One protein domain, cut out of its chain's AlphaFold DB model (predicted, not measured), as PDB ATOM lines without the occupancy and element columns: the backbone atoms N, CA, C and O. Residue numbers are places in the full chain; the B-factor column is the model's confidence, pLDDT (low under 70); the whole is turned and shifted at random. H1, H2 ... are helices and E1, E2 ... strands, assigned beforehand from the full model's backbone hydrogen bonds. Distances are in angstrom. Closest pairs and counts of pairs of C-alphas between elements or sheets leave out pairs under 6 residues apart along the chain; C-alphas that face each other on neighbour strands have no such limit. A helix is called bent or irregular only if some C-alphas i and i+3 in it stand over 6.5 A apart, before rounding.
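This is residues 3 to 74 of the 79 residues of an uncharacterized protein of Oncopeltus fasciatus (UniProt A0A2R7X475). A sheet of four strands, built of successive hairpins, is followed by one long helix, H1, that folds back after E4 and only grazes the sheet, and residues 62 to 74, of which 62 to 72 belong to H1, stand free. The long hairpin of E3 and E4 and the link between E2 and E3 reach out along the longest axis. The printed part has 72 residues, with E1, E2, E3, E4 and H1 in that order; the sheet's order is E1, E2, E3, E4, antiparallel throughout, and the class is mixed, helices and strands. The whole is elongated, 42 by 25 by 17 A, and only just loose, close to compact, with a radius of gyration of the C-alphas of 13.6 A.

E1 is residues 3 to 7, 11.5 A long, with C-alpha 3 at (-4.939, -17.848, -29.641). E2 is residues 11 to 16, 15.7 A. E3, residues 27 to 35, measures 26.0 A, and E4, residues 40 to 47, 23.0 A. H1, residues 51 to 72, measures 31.9 A and ends with C-alpha 72 at (-22.049, -11.441, -16.249). H1 is irregular, with C-alphas 52 and 55 7.5 A apart, and has a kink of 28 degrees near residue 58.

The four strands form a meander, each the antiparallel neighbour of the one before. E1 and E2 have N 7 and O 11 within hydrogen-bond range at 2.8 A; E2 and E3 have N 14 and O 29 at 2.8 A; E3 and E4 have N 30 and O 45 at 2.8 A. E1 and E4, the edge strands, are apart. H1 only grazes the sheet, with its residues 54 to 61, and is near E4. In H1, 14 of 18 O i to N i+4 pairs are within hydrogen-bond range.

The C-alphas of Val 23 and Asp 37 are the two farthest apart, 43.7 A. The printed part has no cut and no long link. No printed residue is under 70 in pLDDT, and the mean of the printed part is 91.4.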
ATOM      1  N   LEU A   3      -4.142 -17.849 -28.418       84.75
ATOM      2  CA  LEU A   3      -4.939 -17.848 -29.641       84.75
ATOM      3  C   LEU A   3      -4.201 -18.637 -30.724       84.75
ATOM      4  O   LEU A   3      -3.014 -18.413 -30.953       84.75
ATOM      5  N   PHE A   4      -4.905 -19.565 -31.365       86.12
ATOM      6  CA  PHE A   4      -4.383 -20.335 -32.488       86.12
ATOM      7  C   PHE A   4      -4.951 -19.821 -33.813       86.12
ATOM      8  O   PHE A   4      -4.189 -19.528 -34.727       86.12
ATOM      9  N   SER A   5      -6.274 -19.657 -33.904       91.81
ATOM     10  CA  SER A   5      -6.944 -19.022 -35.044       91.81
ATOM     11  C   SER A   5      -8.305 -18.449 -34.643       91.81
ATOM     12  O   SER A   5      -8.853 -18.806 -33.598       91.81
ATOM     13  N   GLN A   6      -8.852 -17.550 -35.463       91.25
ATOM     14  CA  GLN A   6     -10.196 -17.006 -35.276       91.25
ATOM     15  C   GLN A   6     -10.880 -16.730 -36.616       91.25
ATOM     16  O   GLN A   6     -10.228 -16.320 -37.575       91.25
ATOM     17  N   ASP A   7     -12.191 -16.931 -36.636       93.69
ATOM     18  CA  ASP A   7     -13.126 -16.423 -37.632       93.69
ATOM     19  C   ASP A   7     -14.081 -15.472 -36.909       93.69
ATOM     20  O   ASP A   7     -14.701 -15.837 -35.899       93.69
ATOM     21  N   GLN A   8     -14.144 -14.230 -37.379       92.88
ATOM     22  CA  GLN A   8     -14.812 -13.155 -36.662       92.88
ATOM     23  C   GLN A   8     -16.288 -13.497 -36.437       92.88
ATOM     24  O   GLN A   8     -17.015 -13.839 -37.364       92.88
ATOM     25  N   ASN A   9     -16.719 -13.403 -35.177       89.75
ATOM     26  CA  ASN A   9     -18.080 -13.694 -34.709       89.75
ATOM     27  C   ASN A   9     -18.565 -15.141 -34.904       89.75
ATOM     28  O   ASN A   9     -19.721 -15.415 -34.603       89.75
ATOM     29  N   LYS A  10     -17.716 -16.063 -35.373       95.00
ATOM     30  CA  LYS A  10     -18.120 -17.447 -35.670       95.00
ATOM     31  C   LYS A  10     -17.318 -18.486 -34.917       95.00
ATOM     32  O   LYS A  10     -17.872 -19.472 -34.434       95.00
ATOM     33  N   LYS A  11     -15.997 -18.314 -34.839       95.94
ATOM     34  CA  LYS A  11     -15.128 -19.378 -34.340       95.94
ATOM     35  C   LYS A  11     -13.866 -18.846 -33.700       95.94
ATOM     36  O   LYS A  11     -13.195 -17.979 -34.246       95.94
ATOM     37  N   ILE A  12     -13.488 -19.436 -32.577       95.94
ATOM     38  CA  ILE A  12     -12.212 -19.171 -31.918       95.94
ATOM     39  C   ILE A  12     -11.549 -20.514 -31.630       95.94
ATOM     40  O   ILE A  12     -12.154 -21.395 -31.023       95.94
ATOM     41  N   VAL A  13     -10.298 -20.672 -32.051       96.56
ATOM     42  CA  VAL A  13      -9.480 -21.854 -31.770       96.56
ATOM     43  C   VAL A  13      -8.298 -21.436 -30.914       96.56
ATOM     44  O   VAL A  13      -7.592 -20.475 -31.230       96.56
ATOM     45  N   GLN A  14      -8.063 -22.154 -29.822       95.31
ATOM     46  CA  GLN A  14      -7.018 -21.832 -28.857       95.31
ATOM     47  C   GLN A  14      -6.237 -23.073 -28.442       95.31
ATOM     48  O   GLN A  14      -6.786 -24.170 -28.330       95.31
ATOM     49  N   LYS A  15      -4.951 -22.877 -28.143       95.06
ATOM     50  CA  LYS A  15      -4.147 -23.868 -27.426       95.06
ATOM     51  C   LYS A  15      -4.303 -23.664 -25.926       95.06
ATOM     52  O   LYS A  15      -4.145 -22.552 -25.405       95.06
ATOM     53  N   TRP A  16      -4.566 -24.753 -25.216       93.38
ATOM     54  CA  TRP A  16      -4.855 -24.728 -23.789       93.38
ATOM     55  C   TRP A  16      -4.141 -25.853 -23.042       93.38
ATOM     56  O   TRP A  16      -4.026 -26.968 -23.546       93.38
ATOM     57  N   ARG A  17      -3.674 -25.570 -21.824       92.44
ATOM     58  CA  ARG A  17      -3.129 -26.571 -20.900       92.44
ATOM     59  C   ARG A  17      -3.265 -26.114 -19.454       92.44
ATOM     60  O   ARG A  17      -3.212 -24.909 -19.189       92.44
ATOM     61  N   LEU A  18      -3.321 -27.076 -18.534       89.69
ATOM     62  CA  LEU A  18      -2.999 -26.832 -17.131       89.69
ATOM     63  C   LEU A  18      -1.483 -26.824 -16.924       89.69
ATOM     64  O   LEU A  18      -0.722 -27.441 -17.675       89.69
ATOM     65  N   LYS A  19      -1.048 -26.134 -15.867       88.69
ATOM     66  CA  LYS A  19       0.353 -26.167 -15.425       88.69
ATOM     67  C   LYS A  19       0.770 -27.557 -14.931       88.69
ATOM     68  O   LYS A  19       1.930 -27.908 -15.080       88.69
ATOM     69  N   SER A  20      -0.167 -28.323 -14.370       90.06
ATOM     70  CA  SER A  20       0.052 -29.687 -13.868       90.06
ATOM     71  C   SER A  20       0.206 -30.734 -14.970       90.06
ATOM     72  O   SER A  20       0.697 -31.826 -14.703       90.06
ATOM     73  N   TRP A  21      -0.221 -30.433 -16.199       92.25
ATOM     74  CA  TRP A  21      -0.101 -31.370 -17.311       92.25
ATOM     75  C   TRP A  21       1.359 -31.560 -17.725       92.25
ATOM     76  O   TRP A  21       2.154 -30.626 -17.547       92.25
ATOM     77  N   PRO A  22       1.699 -32.718 -18.329       92.62
ATOM     78  CA  PRO A  22       3.048 -33.002 -18.800       92.62
ATOM     79  C   PRO A  22       3.636 -31.863 -19.635       92.62
ATOM     80  O   PRO A  22       2.917 -31.092 -20.283       92.62
ATOM     81  N   VAL A  23       4.965 -31.748 -19.601       92.69
ATOM     82  CA  VAL A  23       5.686 -30.757 -20.404       92.69
ATOM     83  C   VAL A  23       5.294 -30.924 -21.871       92.69
ATOM     84  O   VAL A  23       5.126 -32.036 -22.359       92.69
ATOM     85  N   ASP A  24       5.055 -29.792 -22.527       91.00
ATOM     86  CA  ASP A  24       4.599 -29.697 -23.914       91.00
ATOM     87  C   ASP A  24       3.303 -30.430 -24.285       91.00
ATOM     88  O   ASP A  24       2.955 -30.526 -25.463       91.00
ATOM     89  N   HIS A  25       2.503 -30.842 -23.298       94.81
ATOM     90  CA  HIS A  25       1.159 -31.352 -23.548       94.81
ATOM     91  C   HIS A  25       0.154 -30.203 -23.649       94.81
ATOM     92  O   HIS A  25      -0.149 -29.525 -22.661       94.81
ATOM     93  N   TYR A  26      -0.413 -30.015 -24.840       94.50
ATOM     94  CA  TYR A  26      -1.458 -29.027 -25.102       94.50
ATOM     95  C   TYR A  26      -2.710 -29.694 -25.660       94.50
ATOM     96  O   TYR A  26      -2.650 -30.578 -26.508       94.50
ATOM     97  N   SER A  27      -3.850 -29.197 -25.204       95.62
ATOM     98  CA  SER A  27      -5.157 -29.452 -25.798       95.62
ATOM     99  C   SER A  27      -5.545 -28.326 -26.752       95.62
ATOM    100  O   SER A  27      -5.050 -27.196 -26.643       95.62
ATOM    101  N   THR A  28      -6.471 -28.629 -27.651       96.88
ATOM    102  CA  THR A  28      -7.091 -27.656 -28.548       96.88
ATOM    103  C   THR A  28      -8.500 -27.379 -28.063       96.88
ATOM    104  O   THR A  28      -9.290 -28.307 -27.921       96.88
ATOM    105  N   VAL A  29      -8.812 -26.109 -27.819       96.56
ATOM    106  CA  VAL A  29     -10.153 -25.628 -27.480       96.56
ATOM    107  C   VAL A  29     -10.729 -24.933 -28.702       96.56
ATOM    108  O   VAL A  29     -10.076 -24.077 -29.297       96.56
ATOM    109  N   ILE A  30     -11.953 -25.292 -29.060       96.12
ATOM    110  CA  ILE A  30     -12.722 -24.688 -30.137       96.12
ATOM    111  C   ILE A  30     -14.000 -24.130 -29.522       96.12
ATOM    112  O   ILE A  30     -14.770 -24.874 -28.914       96.12
ATOM    113  N   LEU A  31     -14.203 -22.829 -29.685       94.88
ATOM    114  CA  LEU A  31     -15.451 -22.140 -29.393       94.88
ATOM    115  C   LEU A  31     -16.137 -21.832 -30.718       94.88
ATOM    116  O   LEU A  31     -15.542 -21.186 -31.581       94.88
ATOM    117  N   GLU A  32     -17.369 -22.290 -30.867       96.19
ATOM    118  CA  GLU A  32     -18.223 -21.999 -32.014       96.19
ATOM    119  C   GLU A  32     -19.369 -21.121 -31.531       96.19
ATOM    120  O   GLU A  32     -20.037 -21.452 -30.550       96.19
ATOM    121  N   ILE A  33     -19.535 -19.978 -32.187       94.81
ATOM    122  CA  ILE A  33     -20.506 -18.944 -31.851       94.81
ATOM    123  C   ILE A  33     -21.519 -18.928 -32.983       94.81
ATOM    124  O   ILE A  33     -21.174 -18.643 -34.129       94.81
ATOM    125  N   ASP A  34     -22.754 -19.271 -32.650       94.19
ATOM    126  CA  ASP A  34     -23.829 -19.439 -33.613       94.19
ATOM    127  C   ASP A  34     -25.009 -18.549 -33.218       94.19
ATOM    128  O   ASP A  34     -25.670 -18.779 -32.199       94.19
ATOM    129  N   GLN A  35     -25.234 -17.491 -33.994       92.81
ATOM    130  CA  GLN A  35     -26.330 -16.558 -33.768       92.81
ATOM    131  C   GLN A  35     -27.643 -17.214 -34.199       92.81
ATOM    132  O   GLN A  35     -27.844 -17.474 -35.381       92.81
ATOM    133  N   GLN A  36     -28.527 -17.452 -33.235       93.81
ATOM    134  CA  GLN A  36     -29.908 -17.861 -33.473       93.81
ATOM    135  C   GLN A  36     -30.814 -16.626 -33.544       93.81
ATOM    136  O   GLN A  36     -30.369 -15.493 -33.331       93.81
ATOM    137  N   ASP A  37     -32.096 -16.849 -33.812       92.88
ATOM    138  CA  ASP A  37     -33.079 -15.774 -33.954       92.88
ATOM    139  C   ASP A  37     -33.295 -14.985 -32.647       92.88
ATOM    140  O   ASP A  37     -33.481 -13.770 -32.679       92.88
ATOM    141  N   ASP A  38     -33.234 -15.653 -31.490       90.44
ATOM    142  CA  ASP A  38     -33.547 -15.092 -30.166       90.44
ATOM    143  C   ASP A  38     -32.375 -15.140 -29.166       90.44
ATOM    144  O   ASP A  38     -32.428 -14.511 -28.108       90.44
ATOM    145  N   HIS A  39     -31.295 -15.860 -29.481       88.44
ATOM    146  CA  HIS A  39     -30.117 -15.975 -28.619       88.44
ATOM    147  C   HIS A  39     -28.847 -16.300 -29.409       88.44
ATOM    148  O   HIS A  39     -28.875 -16.598 -30.597       88.44
ATOM    149  N   THR A  40     -27.698 -16.281 -28.738       89.88
ATOM    150  CA  THR A  40     -26.445 -16.801 -29.294       89.88
ATOM    151  C   THR A  40     -26.125 -18.132 -28.628       89.88
ATOM    152  O   THR A  40     -26.005 -18.218 -27.403       89.88
ATOM    153  N   MET A  41     -25.974 -19.181 -29.427       90.62
ATOM    154  CA  MET A  41     -25.516 -20.481 -28.958       90.62
ATOM    155  C   MET A  41     -23.989 -20.514 -29.008       90.62
ATOM    156  O   MET A  41     -23.393 -20.342 -30.069       90.62
ATOM    157  N   VAL A  42     -23.343 -20.763 -27.868       91.69
ATOM    158  CA  VAL A  42     -21.890 -20.968 -27.814       91.69
ATOM    159  C   VAL A  42     -21.603 -22.425 -27.490       91.69
ATOM    160  O   VAL A  42     -21.926 -22.905 -26.403       91.69
ATOM    161  N   LYS A  43     -20.975 -23.131 -28.430       93.06
ATOM    162  CA  LYS A  43     -20.532 -24.516 -28.249       93.06
ATOM    163  C   LYS A  43     -19.045 -24.536 -27.958       93.06
ATOM    164  O   LYS A  43     -18.266 -23.853 -28.618       93.06
ATOM    165  N   ILE A  44     -18.653 -25.353 -26.989       93.38
ATOM    166  CA  ILE A  44     -17.250 -25.616 -26.705       93.38
ATOM    167  C   ILE A  44     -16.904 -27.070 -26.977       93.38
ATOM    168  O   ILE A  44     -17.587 -27.982 -26.516       93.38
ATOM    169  N   SER A  45     -15.801 -27.272 -27.686       94.75
ATOM    170  CA  SER A  45     -15.182 -28.576 -27.883       94.75
ATOM    171  C   SER A  45     -13.721 -28.498 -27.477       94.75
ATOM    172  O   SER A  45     -13.017 -27.567 -27.863       94.75
ATOM    173  N   GLN A  46     -13.244 -29.477 -26.712       95.38
ATOM    174  CA  GLN A  46     -11.836 -29.562 -26.340       95.38
ATOM    175  C   GLN A  46     -11.297 -30.963 -26.604       95.38
ATOM    176  O   GLN A  46     -11.858 -31.952 -26.137       95.38
ATOM    177  N   THR A  47     -10.195 -31.042 -27.347       96.19
ATOM    178  CA  THR A  47      -9.544 -32.298 -27.737       96.19
ATOM    179  C   THR A  47      -8.088 -32.328 -27.279       96.19
ATOM    180  O   THR A  47      -7.473 -31.289 -27.044       96.19
ATOM    181  N   GLY A  48      -7.531 -33.530 -27.110       95.44
ATOM    182  CA  GLY A  48      -6.162 -33.705 -26.609       95.44
ATOM    183  C   GLY A  48      -6.019 -33.527 -25.093       95.44
ATOM    184  O   GLY A  48      -4.930 -33.231 -24.617       95.44
ATOM    185  N   ILE A  49      -7.097 -33.688 -24.322       95.31
ATOM    186  CA  ILE A  49      -7.039 -33.705 -22.853       95.31
ATOM    187  C   ILE A  49      -6.384 -35.027 -22.398       95.31
ATOM    188  O   ILE A  49      -6.758 -36.081 -22.922       95.31
ATOM    189  N   PRO A  50      -5.435 -35.019 -21.441       94.44
ATOM    190  CA  PRO A  50      -4.916 -36.250 -20.847       94.44
ATOM    191  C   PRO A  50      -6.045 -37.117 -20.269       94.44
ATOM    192  O   PRO A  50      -6.967 -36.606 -19.641       94.44
ATOM    193  N   LYS A  51      -5.978 -38.442 -20.447       90.69
ATOM    194  CA  LYS A  51      -7.092 -39.365 -20.141       90.69
ATOM    195  C   LYS A  51      -7.646 -39.240 -18.711       90.69
ATOM    196  O   LYS A  51      -8.853 -39.334 -18.530       90.69
ATOM    197  N   GLY A  52      -6.785 -39.008 -17.717       91.44
ATOM    198  CA  GLY A  52      -7.187 -38.846 -16.312       91.44
ATOM    199  C   GLY A  52      -7.763 -37.470 -15.957       91.44
ATOM    200  O   GLY A  52      -8.290 -37.292 -14.869       91.44
ATOM    201  N   GLU A  53      -7.688 -36.500 -16.867       92.31
ATOM    202  CA  GLU A  53      -8.031 -35.094 -16.614       92.31
ATOM    203  C   GLU A  53      -9.377 -34.697 -17.244       92.31
ATOM    204  O   GLU A  53      -9.827 -33.564 -17.095       92.31
ATOM    205  N   ILE A  54     -10.033 -35.613 -17.969       91.12
ATOM    206  CA  ILE A  54     -11.247 -35.329 -18.753       91.12
ATOM    207  C   ILE A  54     -12.388 -34.824 -17.861       91.12
ATOM    208  O   ILE A  54     -13.029 -33.826 -18.193       91.12
ATOM    209  N   GLU A  55     -12.648 -35.494 -16.738       90.88
ATOM    210  CA  GLU A  55     -13.723 -35.110 -15.814       90.88
ATOM    211  C   GLU A  55     -13.429 -33.776 -15.128       90.88
ATOM    212  O   GLU A  55     -14.258 -32.865 -15.182       90.88
ATOM    213  N   GLY A  56     -12.212 -33.607 -14.601       90.94
ATOM    214  CA  GLY A  56     -11.774 -32.341 -14.007       90.94
ATOM    215  C   GLY A  56     -11.833 -31.177 -14.999       90.94
ATOM    216  O   GLY A  56     -12.177 -30.054 -14.630       90.94
ATOM    217  N   MET A  57     -11.582 -31.426 -16.288       92.12
ATOM    218  CA  MET A  57     -11.700 -30.395 -17.317       92.12
ATOM    219  C   MET A  57     -13.151 -29.944 -17.530       92.12
ATOM    220  O   MET A  57     -13.405 -28.746 -17.668       92.12
ATOM    221  N   LYS A  58     -14.120 -30.868 -17.510       90.00
ATOM    222  CA  LYS A  58     -15.547 -30.513 -17.613       90.00
ATOM    223  C   LYS A  58     -15.998 -29.645 -16.435       90.00
ATOM    224  O   LYS A  58     -16.685 -28.636 -16.638       90.00
ATOM    225  N   GLU A  59     -15.580 -29.997 -15.221       90.75
ATOM    226  CA  GLU A  59     -15.885 -29.212 -14.023       90.75
ATOM    227  C   GLU A  59     -15.225 -27.828 -14.081       90.75
ATOM    228  O   GLU A  59     -15.887 -26.812 -13.862       90.75
ATOM    229  N   ASN A  60     -13.950 -27.765 -14.472       90.00
ATOM    230  CA  ASN A  60     -13.211 -26.511 -14.602       90.00
ATOM    231  C   ASN A  60     -13.871 -25.541 -15.593       90.00
ATOM    232  O   ASN A  60     -13.982 -24.349 -15.290       90.00
ATOM    233  N   TRP A  61     -14.346 -26.024 -16.748       90.56
ATOM    234  CA  TRP A  61     -15.093 -25.189 -17.699       90.56
ATOM    235  C   TRP A  61     -16.350 -24.599 -17.077       90.56
ATOM    236  O   TRP A  61     -16.602 -23.396 -17.185       90.56
ATOM    237  N   THR A  62     -17.110 -25.442 -16.386       86.94
ATOM    238  CA  THR A  62     -18.358 -25.044 -15.737       86.94
ATOM    239  C   THR A  62     -18.106 -23.990 -14.662       86.94
ATOM    240  O   THR A  62     -18.709 -22.915 -14.687       86.94
ATOM    241  N   ARG A  63     -17.156 -24.264 -13.766       88.12
ATOM    242  CA  ARG A  63     -16.869 -23.444 -12.589       88.12
ATOM    243  C   ARG A  63     -16.220 -22.106 -12.928       88.12
ATOM    244  O   ARG A  63     -16.624 -21.088 -12.374       88.12
ATOM    245  N   TYR A  64     -15.203 -22.103 -13.787       87.44
ATOM    246  CA  TYR A  64     -14.373 -20.913 -14.002       87.44
ATOM    247  C   TYR A  64     -14.816 -20.056 -15.186       87.44
ATOM    248  O   TYR A  64     -14.568 -18.851 -15.175       87.44
ATOM    249  N   TYR A  65     -15.486 -20.644 -16.179       87.25
ATOM    250  CA  TYR A  65     -15.904 -19.918 -17.377       87.25
ATOM    251  C   TYR A  65     -17.422 -19.795 -17.432       87.25
ATOM    252  O   TYR A  65     -17.932 -18.680 -17.358       87.25
ATOM    253  N   TRP A  66     -18.162 -20.906 -17.486       87.31
ATOM    254  CA  TRP A  66     -19.604 -20.832 -17.729       87.31
ATOM    255  C   TRP A  66     -20.376 -20.116 -16.634       87.31
ATOM    256  O   TRP A  66     -21.208 -19.274 -16.956       87.31
ATOM    257  N   HIS A  67     -20.093 -20.380 -15.359       86.81
ATOM    258  CA  HIS A  67     -20.754 -19.662 -14.266       86.81
ATOM    259  C   HIS A  67     -20.532 -18.147 -14.348       86.81
ATOM    260  O   HIS A  67     -21.477 -17.377 -14.182       86.81
ATOM    261  N   ASN A  68     -19.304 -17.722 -14.651       86.19
ATOM    262  CA  ASN A  68     -18.968 -16.306 -14.754       86.19
ATOM    263  C   ASN A  68     -19.618 -15.667 -15.985       86.19
ATOM    264  O   ASN A  68     -20.257 -14.633 -15.850       86.19
ATOM    265  N   ILE A  69     -19.548 -16.311 -17.154       86.44
ATOM    266  CA  ILE A  69     -20.186 -15.819 -18.384       86.44
ATOM    267  C   ILE A  69     -21.703 -15.694 -18.182       86.44
ATOM    268  O   ILE A  69     -22.274 -14.639 -18.455       86.44
ATOM    269  N   LYS A  70     -22.353 -16.736 -17.647       84.31
ATOM    270  CA  LYS A  70     -23.798 -16.732 -17.383       84.31
ATOM    271  C   LYS A  70     -24.203 -15.619 -16.426       84.31
ATOM    272  O   LYS A  70     -25.158 -14.901 -16.698       84.31
ATOM    273  N   ARG A  71     -23.455 -15.434 -15.334       85.00
ATOM    274  CA  ARG A  71     -23.717 -14.359 -14.371       85.00
ATOM    275  C   ARG A  71     -23.508 -12.976 -14.988       85.00
ATOM    276  O   ARG A  71     -24.349 -12.109 -14.795       85.00
ATOM    277  N   THR A  72     -22.405 -12.758 -15.700       86.00
ATOM    278  CA  THR A  72     -22.049 -11.441 -16.249       86.00
ATOM    279  C   THR A  72     -23.016 -10.987 -17.338       86.00
ATOM    280  O   THR A  72     -23.378  -9.817 -17.368       86.00
ATOM    281  N   PHE A  73     -23.455 -11.899 -18.205       81.62
ATOM    282  CA  PHE A  73     -24.336 -11.571 -19.329       81.62
ATOM    283  C   PHE A  73     -25.808 -11.935 -19.083       81.62
ATOM    284  O   PHE A  73     -26.599 -11.902 -20.020       81.62
ATOM    285  N   ALA A  74     -26.178 -12.318 -17.851       75.06
ATOM    286  CA  ALA A  74     -27.504 -12.848 -17.495       75.06
ATOM    287  C   ALA A  74     -27.987 -13.992 -18.417       75.06
ATOM    288  O   ALA A  74     -29.181 -14.232 -18.599       75.06
TER     289      ALA A  74